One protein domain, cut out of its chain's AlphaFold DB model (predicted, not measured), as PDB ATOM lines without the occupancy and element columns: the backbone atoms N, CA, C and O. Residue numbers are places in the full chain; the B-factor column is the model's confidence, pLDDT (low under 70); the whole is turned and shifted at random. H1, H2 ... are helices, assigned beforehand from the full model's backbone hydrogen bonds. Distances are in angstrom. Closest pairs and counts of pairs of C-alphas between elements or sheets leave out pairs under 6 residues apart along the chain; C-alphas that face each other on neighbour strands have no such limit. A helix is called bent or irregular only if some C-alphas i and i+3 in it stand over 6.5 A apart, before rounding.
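Overview. This is residues 43 to 100 and 129 to 152 of the 155 residues of the protein "RHOMBOID-like protein" of Dendrobium catenatum (UniProt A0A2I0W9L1). Two long helices, H4 and H1, lie side by side and run opposite ways; at the end where H1 stops, short H2 and H3 and loops make a small head. The 82 printed residues hold four named helices, H1 to H4 in order, and no named strand: all helix, a loose rod of 52 by 23 by 20 A, radius of gyration of the C-alphas 15.4 A.

Arrangement. Begin with H4, residues 130 to 151: it touches H1, residues 43 to 62, at a shallow tilt of 17 degrees, closest at C-alphas 144 and 44, 6.0 A. H1, with residues 56 to 62 alone, touches H3, residues 77 to 83, about perpendicular at 77 degrees; the closest C-alphas, 59 and 83, are 5.1 A apart. H3 touches H2, residues 64 to 67, closest at C-alphas 82 and 65, 6.4 A. H4 is apart from H2 and H3. O i to N i+4 pairs are within hydrogen-bond range throughout H1, 16 of 18 in H4 and 1 of 3 in H3, with 1 of 4 i+3 pairs; H2 is too short.

Along the chain. Find C-alpha 130 at (167.170, 224.977, 207.313); H4 runs 29.9 A, with a kink of 25 degrees near residue 141. From C-alpha 43 at (173.078, 242.048, 194.816), H1 runs 28.3 A. H2 spans 5.4 A; H3, 7.9 A, is irregular, C-alphas 79 and 82 being 9.4 A apart.

Size, cuts and confidence. Residues 101 to 128 are not printed, a gap of 11.9 A between C-alphas 100 and 129. Residues 70 to 71 are under pLDDT 70.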
ATOM      1  N   LEU A  43     173.282 241.833 193.389       91.81
ATOM      2  CA  LEU A  43     173.078 242.048 194.816       91.81
ATOM      3  C   LEU A  43     172.301 240.886 195.424       91.81
ATOM      4  O   LEU A  43     172.715 240.338 196.443       91.81
ATOM      5  N   VAL A  44     171.208 240.467 194.788       93.81
ATOM      6  CA  VAL A  44     170.345 239.407 195.317       93.81
ATOM      7  C   VAL A  44     171.081 238.062 195.429       93.81
ATOM      8  O   VAL A  44     171.050 237.470 196.513       93.81
ATOM      9  N   PRO A  45     171.818 237.588 194.401       93.06
ATOM     10  CA  PRO A  45     172.685 236.418 194.543       93.06
ATOM     11  C   PRO A  45     173.744 236.577 195.642       93.06
ATOM     12  O   PRO A  45     173.994 235.632 196.389       93.06
ATOM     13  N   SER A  46     174.333 237.768 195.790       94.62
ATOM     14  CA  SER A  46     175.327 238.024 196.842       94.62
ATOM     15  C   SER A  46     174.711 237.896 198.236       94.62
ATOM     16  O   SER A  46     175.256 237.203 199.091       94.62
ATOM     17  N   VAL A  47     173.538 238.492 198.459       95.44
ATOM     18  CA  VAL A  47     172.798 238.385 199.725       95.44
ATOM     19  C   VAL A  47     172.437 236.925 200.020       95.44
ATOM     20  O   VAL A  47     172.572 236.479 201.159       95.44
ATOM     21  N   ALA A  48     172.033 236.149 199.012       95.50
ATOM     22  CA  ALA A  48     171.759 234.721 199.179       95.50
ATOM     23  C   ALA A  48     173.002 233.942 199.651       95.50
ATOM     24  O   ALA A  48     172.924 233.168 200.606       95.50
ATOM     25  N   ILE A  49     174.171 234.199 199.051       96.25
ATOM     26  CA  ILE A  49     175.442 233.592 199.473       96.25
ATOM     27  C   ILE A  49     175.768 233.962 200.923       96.25
ATOM     28  O   ILE A  49     176.105 233.085 201.721       96.25
ATOM     29  N   VAL A  50     175.629 235.239 201.292       96.75
ATOM     30  CA  VAL A  50     175.901 235.701 202.660       96.75
ATOM     31  C   VAL A  50     174.988 234.994 203.670       96.75
ATOM     32  O   VAL A  50     175.478 234.527 204.696       96.75
ATOM     33  N   ASN A  51     173.701 234.805 203.365       96.62
ATOM     34  CA  ASN A  51     172.783 234.057 204.233       96.62
ATOM     35  C   ASN A  51     173.226 232.604 204.465       96.62
ATOM     36  O   ASN A  51     173.177 232.115 205.595       96.62
ATOM     37  N   ILE A  52     173.709 231.922 203.423       96.06
ATOM     38  CA  ILE A  52     174.229 230.551 203.540       96.06
ATOM     39  C   ILE A  52     175.478 230.522 204.432       96.06
ATOM     40  O   ILE A  52     175.594 229.660 205.305       96.06
ATOM     41  N   VAL A  53     176.395 231.479 204.255       97.06
ATOM     42  CA  VAL A  53     177.622 231.583 205.061       97.06
ATOM     43  C   VAL A  53     177.300 231.845 206.534       97.06
ATOM     44  O   VAL A  53     177.826 231.153 207.406       97.06
ATOM     45  N   PHE A  54     176.409 232.793 206.832       96.88
ATOM     46  CA  PHE A  54     176.000 233.089 208.208       96.88
ATOM     47  C   PHE A  54     175.262 231.921 208.862       96.88
ATOM     48  O   PHE A  54     175.467 231.651 210.049       96.88
ATOM     49  N   PHE A  55     174.449 231.183 208.105       96.50
ATOM     50  CA  PHE A  55     173.823 229.967 208.611       96.50
ATOM     51  C   PHE A  55     174.863 228.891 208.943       96.50
ATOM     52  O   PHE A  55     174.827 228.319 210.031       96.50
ATOM     53  N   ALA A  56     175.842 228.661 208.062       95.50
ATOM     54  CA  ALA A  56     176.934 227.726 208.327       95.50
ATOM     55  C   ALA A  56     177.749 228.133 209.568       95.50
ATOM     56  O   ALA A  56     178.040 227.293 210.419       95.50
ATOM     57  N   TYR A  57     178.052 229.426 209.717       96.50
ATOM     58  CA  TYR A  57     178.709 229.968 210.909       96.50
ATOM     59  C   TYR A  57     177.879 229.741 212.180       96.50
ATOM     60  O   TYR A  57     178.404 229.315 213.207       96.50
ATOM     61  N   THR A  58     176.567 229.950 212.099       95.88
ATOM     62  CA  THR A  58     175.646 229.710 213.214       95.88
ATOM     63  C   THR A  58     175.651 228.242 213.638       95.88
ATOM     64  O   THR A  58     175.751 227.945 214.825       95.88
ATOM     65  N   MET A  59     175.604 227.316 212.678       94.69
ATOM     66  CA  MET A  59     175.676 225.877 212.949       94.69
ATOM     67  C   MET A  59     177.030 225.472 213.545       94.69
ATOM     68  O   MET A  59     177.079 224.664 214.469       94.69
ATOM     69  N   TYR A  60     178.124 226.084 213.086       93.81
ATOM     70  CA  TYR A  60     179.456 225.878 213.657       93.81
ATOM     71  C   TYR A  60     179.561 226.340 215.120       93.81
ATOM     72  O   TYR A  60     180.201 225.672 215.939       93.81
ATOM     73  N   ALA A  61     178.957 227.487 215.440       94.06
ATOM     74  CA  ALA A  61     178.897 228.038 216.792       94.06
ATOM     75  C   ALA A  61     177.907 227.281 217.694       94.06
ATOM     76  O   ALA A  61     178.051 227.289 218.919       94.06
ATOM     77  N   ASN A  62     176.904 226.626 217.099       93.31
ATOM     78  CA  ASN A  62     175.942 225.822 217.833       93.31
ATOM     79  C   ASN A  62     176.600 224.606 218.487       93.31
ATOM     80  O   ASN A  62     176.384 224.392 219.671       93.31
ATOM     81  N   ASP A  63     177.407 223.855 217.733       91.81
ATOM     82  CA  ASP A  63     178.159 222.692 218.224       91.81
ATOM     83  C   ASP A  63     177.329 221.772 219.148       91.81
ATOM     84  O   ASP A  63     177.607 221.618 220.339       91.81
ATOM     85  N   CYS A  64     176.266 221.178 218.590       90.06
ATOM     86  CA  CYS A  64     175.342 220.300 219.322       90.06
ATOM     87  C   CYS A  64     176.059 219.177 220.116       90.06
ATOM     88  O   CYS A  64     175.751 218.998 221.298       90.06
ATOM     89  N   PRO A  65     177.059 218.460 219.553       87.00
ATOM     90  CA  PRO A  65     177.752 217.380 220.267       87.00
ATOM     91  C   PRO A  65     178.531 217.835 221.505       87.00
ATOM     92  O   PRO A  65     178.748 217.036 222.410       87.00
ATOM     93  N   ALA A  66     178.965 219.097 221.556       87.25
ATOM     94  CA  ALA A  66     179.666 219.643 222.714       87.25
ATOM     95  C   ALA A  66     178.718 220.018 223.869       87.25
ATOM     96  O   ALA A  66     179.172 220.205 224.999       87.25
ATOM     97  N   ARG A  67     177.414 220.160 223.598       82.94
ATOM     98  CA  ARG A  67     176.413 220.640 224.567       82.94
ATOM     99  C   ARG A  67     175.562 219.539 225.180       82.94
ATOM    100  O   ARG A  67     175.037 219.724 226.276       82.94
ATOM    101  N   HIS A  68     175.428 218.414 224.489       83.62
ATOM    102  CA  HIS A  68     174.646 217.267 224.942       83.62
ATOM    103  C   HIS A  68     175.562 216.099 225.325       83.62
ATOM    104  O   HIS A  68     176.668 215.984 224.797       83.62
ATOM    105  N   PRO A  69     175.134 215.222 226.252       78.38
ATOM    106  CA  PRO A  69     175.887 214.015 226.572       78.38
ATOM    107  C   PRO A  69     176.084 213.131 225.324       78.38
ATOM    108  O   PRO A  69     175.252 213.170 224.413       78.38
ATOM    109  N   PRO A  70     177.149 212.305 225.279       68.00
ATOM    110  CA  PRO A  70     177.435 211.442 224.136       68.00
ATOM    111  C   PRO A  70     176.247 210.521 223.822       68.00
ATOM    112  O   PRO A  70     175.893 209.656 224.623       68.00
ATOM    113  N   GLY A  71     175.621 210.715 222.661       68.62
ATOM    114  CA  GLY A  71     174.454 209.960 222.207       68.62
ATOM    115  C   GLY A  71     173.872 210.532 220.911       68.62
ATOM    116  O   GLY A  71     174.135 211.680 220.559       68.62
ATOM    117  N   ASP A  72     173.064 209.746 220.195       71.00
ATOM    118  CA  ASP A  72     172.424 210.133 218.921       71.00
ATOM    119  C   ASP A  72     171.210 211.077 219.136       71.00
ATOM    120  O   ASP A  72     170.135 210.877 218.573       71.00
ATOM    121  N   VAL A  73     171.349 212.093 219.998       85.88
ATOM    122  CA  VAL A  73     170.292 213.087 220.279       85.88
ATOM    123  C   VAL A  73     170.266 214.182 219.204       85.88
ATOM    124  O   VAL A  73     169.199 214.673 218.835       85.88
ATOM    125  N   CYS A  74     171.440 214.543 218.677       88.62
ATOM    126  CA  CYS A  74     171.583 215.535 217.614       88.62
ATOM    127  C   CYS A  74     171.190 214.935 216.256       88.62
ATOM    128  O   CYS A  74     171.647 213.858 215.858       88.62
ATOM    129  N   ILE A  75     170.381 215.669 215.499       90.06
ATOM    130  CA  ILE A  75     169.916 215.241 214.182       90.06
ATOM    131  C   ILE A  75     171.094 215.252 213.202       90.06
ATOM    132  O   ILE A  75     171.814 216.244 213.081       90.06
ATOM    133  N   LEU A  76     171.258 214.138 212.477       86.50
ATOM    134  CA  LEU A  76     172.314 213.919 211.480       86.50
ATOM    135  C   LEU A  76     173.746 214.024 212.038       86.50
ATOM    136  O   LEU A  76     174.685 214.262 211.274       86.50
ATOM    137  N   PHE A  77     173.926 213.748 213.337       85.12
ATOM    138  CA  PHE A  77     175.234 213.706 214.003       85.12
ATOM    139  C   PHE A  77     176.304 212.942 213.223       85.12
ATOM    140  O   PHE A  77     177.404 213.443 212.998       85.12
ATOM    141  N   ARG A  78     175.942 211.755 212.733       82.94
ATOM    142  CA  ARG A  78     176.850 210.858 212.008       82.94
ATOM    143  C   ARG A  78     177.363 211.426 210.680       82.94
ATOM    144  O   ARG A  78     178.386 210.956 210.197       82.94
ATOM    145  N   TYR A  79     176.668 212.403 210.096       86.44
ATOM    146  CA  TYR A  79     177.022 212.999 208.804       86.44
ATOM    147  C   TYR A  79     177.661 214.382 208.950       86.44
ATOM    148  O   TYR A  79     178.656 214.663 208.289       86.44
ATOM    149  N   PHE A  80     177.104 215.245 209.805       87.06
ATOM    150  CA  PHE A  80     177.509 216.653 209.908       87.06
ATOM    151  C   PHE A  80     178.398 216.964 211.121       87.06
ATOM    152  O   PHE A  80     178.990 218.046 211.179       87.06
ATOM    153  N   GLY A  81     178.534 216.045 212.083       88.00
ATOM    154  CA  GLY A  81     179.403 216.209 213.251       88.00
ATOM    155  C   GLY A  81     179.100 217.499 214.020       88.00
ATOM    156  O   GLY A  81     178.015 217.664 214.573       88.00
ATOM    157  N   ARG A  82     180.038 218.449 214.030       89.69
ATOM    158  CA  ARG A  82     179.868 219.756 214.692       89.69
ATOM    159  C   ARG A  82     178.720 220.602 214.123       89.69
ATOM    160  O   ARG A  82     178.124 221.383 214.853       89.69
ATOM    161  N   PHE A  83     178.377 220.426 212.850       90.06
ATOM    162  CA  PHE A  83     177.296 221.155 212.175       90.06
ATOM    163  C   PHE A  83     175.925 220.483 212.331       90.06
ATOM    164  O   PHE A  83     175.018 220.722 211.539       90.06
ATOM    165  N   SER A  84     175.777 219.600 213.314       90.75
ATOM    166  CA  SER A  84     174.530 218.868 213.530       90.75
ATOM    167  C   SER A  84     173.440 219.750 214.111       90.75
ATOM    168  O   SER A  84     173.711 220.730 214.809       90.75
ATOM    169  N   PHE A  85     172.199 219.371 213.828       91.19
ATOM    170  CA  PHE A  85     171.027 220.126 214.245       91.19
ATOM    171  C   PHE A  85     170.540 219.676 215.619       91.19
ATOM    172  O   PHE A  85     170.688 218.511 216.001       91.19
ATOM    173  N   GLU A  86     169.933 220.612 216.344       92.25
ATOM    174  CA  GLU A  86     169.253 220.316 217.600       92.25
ATOM    175  C   GLU A  86     168.039 219.398 217.366       92.25
ATOM    176  O   GLU A  86     167.448 219.409 216.277       92.25
ATOM    177  N   PRO A  87     167.634 218.601 218.370       88.81
ATOM    178  CA  PRO A  87     166.436 217.776 218.279       88.81
ATOM    179  C   PRO A  87     165.176 218.622 218.021       88.81
ATOM    180  O   PRO A  87     165.032 219.739 218.522       88.81
ATOM    181  N   LEU A  88     164.214 218.046 217.288       87.44
ATOM    182  CA  LEU A  88     162.966 218.724 216.890       87.44
ATOM    183  C   LEU A  88     162.103 219.181 218.075       87.44
ATOM    184  O   LEU A  88     161.258 220.057 217.912       87.44
ATOM    185  N   SER A  89     162.308 218.598 219.259       83.88
ATOM    186  CA  SER A  89     161.662 219.027 220.502       83.88
ATOM    187  C   SER A  89     162.119 220.410 220.971       83.88
ATOM    188  O   SER A  89     161.365 221.088 221.663       83.88
ATOM    189  N   ILE A  90     163.336 220.824 220.603       84.12
ATOM    190  CA  ILE A  90     163.905 222.140 220.913       84.12
ATOM    191  C   ILE A  90     163.653 223.094 219.751       84.12
ATOM    192  O   ILE A  90     163.182 224.212 219.956       84.12
ATOM    193  N   ASN A  91     163.952 222.653 218.525       87.19
ATOM    194  CA  ASN A  91     163.802 223.480 217.339       87.19
ATOM    195  C   ASN A  91     163.168 222.694 216.177       87.19
ATOM    196  O   ASN A  91     163.860 221.939 215.485       87.19
ATOM    197  N   PRO A  92     161.867 222.896 215.898       86.56
ATOM    198  CA  PRO A  92     161.176 222.176 214.832       86.56
ATOM    199  C   PRO A  92     161.645 222.582 213.426       86.56
ATOM    200  O   PRO A  92     161.348 221.881 212.462       86.56
ATOM    201  N   LEU A  93     162.384 223.690 213.279       88.38
ATOM    202  CA  LEU A  93     162.858 224.187 211.984       88.38
ATOM    203  C   LEU A  93     164.149 223.512 211.496       88.38
ATOM    204  O   LEU A  93     164.670 223.918 210.454       88.38
ATOM    205  N   ILE A  94     164.636 222.486 212.213       90.25
ATOM    206  CA  ILE A  94     165.891 221.765 211.943       90.25
ATOM    207  C   ILE A  94     167.046 222.772 211.897       90.25
ATOM    208  O   ILE A  94     167.470 223.243 210.838       90.25
ATOM    209  N   GLY A  95     167.504 223.179 213.076       91.69
ATOM    210  CA  GLY A  95     168.373 224.338 213.225       91.69
ATOM    211  C   GLY A  95     169.232 224.312 214.485       91.69
ATOM    212  O   GLY A  95     169.287 223.294 215.179       91.69
ATOM    213  N   PRO A  96     169.915 225.431 214.767       93.56
ATOM    214  CA  PRO A  96     170.672 225.629 215.997       93.56
ATOM    215  C   PRO A  96     169.736 225.845 217.197       93.56
ATOM    216  O   PRO A  96     168.538 226.087 217.039       93.56
ATOM    217  N   ASP A  97     170.290 225.830 218.404       92.19
ATOM    218  CA  ASP A  97     169.579 226.224 219.618       92.19
ATOM    219  C   ASP A  97     169.287 227.736 219.634       92.19
ATOM    220  O   ASP A  97     170.081 228.561 219.162       92.19
ATOM    221  N   LEU A  98     168.166 228.120 220.248       90.69
ATOM    222  CA  LEU A  98     167.758 229.521 220.375       90.69
ATOM    223  C   LEU A  98     168.771 230.343 221.181       90.69
ATOM    224  O   LEU A  98     168.956 231.523 220.890       90.69
ATOM    225  N   ARG A  99     169.482 229.739 222.147       92.12
ATOM    226  CA  ARG A  99     170.534 230.444 222.902       92.12
ATOM    227  C   ARG A  99     171.741 230.775 222.030       92.12
ATOM    228  O   ARG A  99     172.358 231.821 222.228       92.12
ATOM    229  N   THR A 100     172.068 229.920 221.055       93.25
ATOM    230  CA  THR A 100     173.119 230.216 220.066       93.25
ATOM    231  C   THR A 100     172.731 231.443 219.264       93.25
ATOM    232  O   THR A 100     173.509 232.386 219.182       93.25
ATOM    233  N   GLY A 129     166.522 227.922 211.228       93.94
ATOM    234  CA  GLY A 129     166.715 226.550 210.765       93.94
ATOM    235  C   GLY A 129     166.731 226.432 209.247       93.94
ATOM    236  O   GLY A 129     166.505 227.417 208.538       93.94
ATOM    237  N   ILE A 130     166.990 225.224 208.748       93.75
ATOM    238  CA  ILE A 130     167.170 224.977 207.313       93.75
ATOM    239  C   ILE A 130     165.883 225.222 206.527       93.75
ATOM    240  O   ILE A 130     165.932 225.776 205.436       93.75
ATOM    241  N   ILE A 131     164.720 224.889 207.099       93.69
ATOM    242  CA  ILE A 131     163.422 225.125 206.452       93.69
ATOM    243  C   ILE A 131     163.208 226.630 206.264       93.69
ATOM    244  O   ILE A 131     162.842 227.075 205.180       93.69
ATOM    245  N   HIS A 132     163.500 227.419 207.302       94.00
ATOM    246  CA  HIS A 132     163.391 228.874 207.236       94.00
ATOM    247  C   HIS A 132     164.370 229.468 206.211       94.00
ATOM    248  O   HIS A 132     163.966 230.298 205.399       94.00
ATOM    249  N   LEU A 133     165.623 228.999 206.187       95.75
ATOM    250  CA  LEU A 133     166.613 229.419 205.191       95.75
ATOM    251  C   LEU A 133     166.174 229.080 203.762       95.75
ATOM    252  O   LEU A 133     166.266 229.932 202.888       95.75
ATOM    253  N   LEU A 134     165.675 227.868 203.510       95.31
ATOM    254  CA  LEU A 134     165.256 227.442 202.172       95.31
ATOM    255  C   LEU A 134     164.100 228.287 201.637       95.31
ATOM    256  O   LEU A 134     164.151 228.727 200.491       95.31
ATOM    257  N   VAL A 135     163.087 228.550 202.467       95.06
ATOM    258  CA  VAL A 135     161.971 229.427 202.087       95.06
ATOM    259  C   VAL A 135     162.473 230.844 201.811       95.06
ATOM    260  O   VAL A 135     162.058 231.435 200.816       95.06
ATOM    261  N   ASN A 136     163.403 231.359 202.624       94.50
ATOM    262  CA  ASN A 136     164.012 232.671 202.403       94.50
ATOM    263  C   ASN A 136     164.831 232.725 201.102       94.50
ATOM    264  O   ASN A 136     164.739 233.685 200.349       94.50
ATOM    265  N   MET A 137     165.614 231.690 200.790       95.06
ATOM    266  CA  MET A 137     166.391 231.646 199.548       95.06
ATOM    267  C   MET A 137     165.485 231.518 198.324       95.06
ATOM    268  O   MET A 137     165.738 232.157 197.307       95.06
ATOM    269  N   LEU A 138     164.410 230.733 198.421       95.50
ATOM    270  CA  LEU A 138     163.427 230.610 197.352       95.50
ATOM    271  C   LEU A 138     162.728 231.951 197.103       95.50
ATOM    272  O   LEU A 138     162.680 232.413 195.970       95.50
ATOM    273  N   SER A 139     162.235 232.623 198.142       94.25
ATOM    274  CA  SER A 139     161.594 233.930 197.967       94.25
ATOM    275  C   SER A 139     162.579 234.976 197.437       94.25
ATOM    276  O   SER A 139     162.266 235.673 196.472       94.25
ATOM    277  N   LEU A 140     163.786 235.042 198.001       93.81
ATOM    278  CA  LEU A 140     164.809 236.013 197.632       93.81
ATOM    279  C   LEU A 140     165.284 235.824 196.188       93.81
ATOM    280  O   LEU A 140     165.354 236.793 195.443       93.81
ATOM    281  N   LEU A 141     165.568 234.597 195.752       93.81
ATOM    282  CA  LEU A 141     166.042 234.358 194.388       93.81
ATOM    283  C   LEU A 141     164.922 234.502 193.353       93.81
ATOM    284  O   LEU A 141     165.167 235.034 192.276       93.81
ATOM    285  N   PHE A 142     163.692 234.074 193.654       93.38
ATOM    286  CA  PHE A 142     162.593 234.166 192.685       93.38
ATOM    287  C   PHE A 142     162.031 235.580 192.566       93.38
ATOM    288  O   PHE A 142     161.815 236.056 191.455       93.38
ATOM    289  N   ILE A 143     161.785 236.250 193.691       93.56
ATOM    290  CA  ILE A 143     161.197 237.591 193.702       93.56
ATOM    291  C   ILE A 143     162.306 238.636 193.584       93.56
ATOM    292  O   ILE A 143     162.211 239.537 192.759       93.56
ATOM    293  N   GLY A 144     163.390 238.498 194.349       91.44
ATOM    294  CA  GLY A 144     164.466 239.486 194.392       91.44
ATOM    295  C   GLY A 144     165.194 239.645 193.061       91.44
ATOM    296  O   GLY A 144     165.365 240.776 192.626       91.44
ATOM    297  N   ILE A 145     165.560 238.558 192.365       91.50
ATOM    298  CA  ILE A 145     166.244 238.677 191.061       91.50
ATOM    299  C   ILE A 145     165.337 239.377 190.046       91.50
ATOM    300  O   ILE A 145     165.811 240.194 189.265       91.50
ATOM    301  N   ARG A 146     164.031 239.084 190.065       89.12
ATOM    302  CA  ARG A 146     163.065 239.737 189.173       89.12
ATOM    303  C   ARG A 146     162.927 241.219 189.486       89.12
ATOM    304  O   ARG A 146     162.982 242.023 188.568       89.12
ATOM    305  N   LEU A 147     162.821 241.581 190.763       90.19
ATOM    306  CA  LEU A 147     162.791 242.982 191.180       90.19
ATOM    307  C   LEU A 147     164.083 243.717 190.795       90.19
ATOM    308  O   LEU A 147     164.014 244.820 190.265       90.19
ATOM    309  N   GLU A 148     165.246 243.099 191.009       89.44
ATOM    310  CA  GLU A 148     166.543 243.676 190.653       89.44
ATOM    311  C   GLU A 148     166.678 243.865 189.136       89.44
ATOM    312  O   GLU A 148     167.179 244.894 188.705       89.44
ATOM    313  N   GLN A 149     166.182 242.930 188.320       88.25
ATOM    314  CA  GLN A 149     166.202 243.034 186.856       88.25
ATOM    315  C   GLN A 149     165.264 244.118 186.301       88.25
ATOM    316  O   GLN A 149     165.619 244.743 185.302       88.25
ATOM    317  N   GLU A 150     164.092 244.312 186.921       84.38
ATOM    318  CA  GLU A 150     163.045 245.250 186.477       84.38
ATOM    319  C   GLU A 150     163.309 246.694 186.924       84.38
ATOM    320  O   GLU A 150     163.137 247.627 186.144       84.38
ATOM    321  N   PHE A 151     163.735 246.889 188.176       83.62
ATOM    322  CA  PHE A 151     163.918 248.224 188.755       83.62
ATOM    323  C   PHE A 151     165.381 248.676 188.799       83.62
ATOM    324  O   PHE A 151     165.642 249.872 188.920       83.62
ATOM    325  N   GLY A 152     166.337 247.747 188.691       73.12
ATOM    326  CA  GLY A 152     167.758 248.044 188.863       73.12
ATOM    327  C   GLY A 152     168.091 248.601 190.252       73.12
ATOM    328  O   GLY A 152     167.307 248.506 191.197       73.12
TER     329      GLY A 152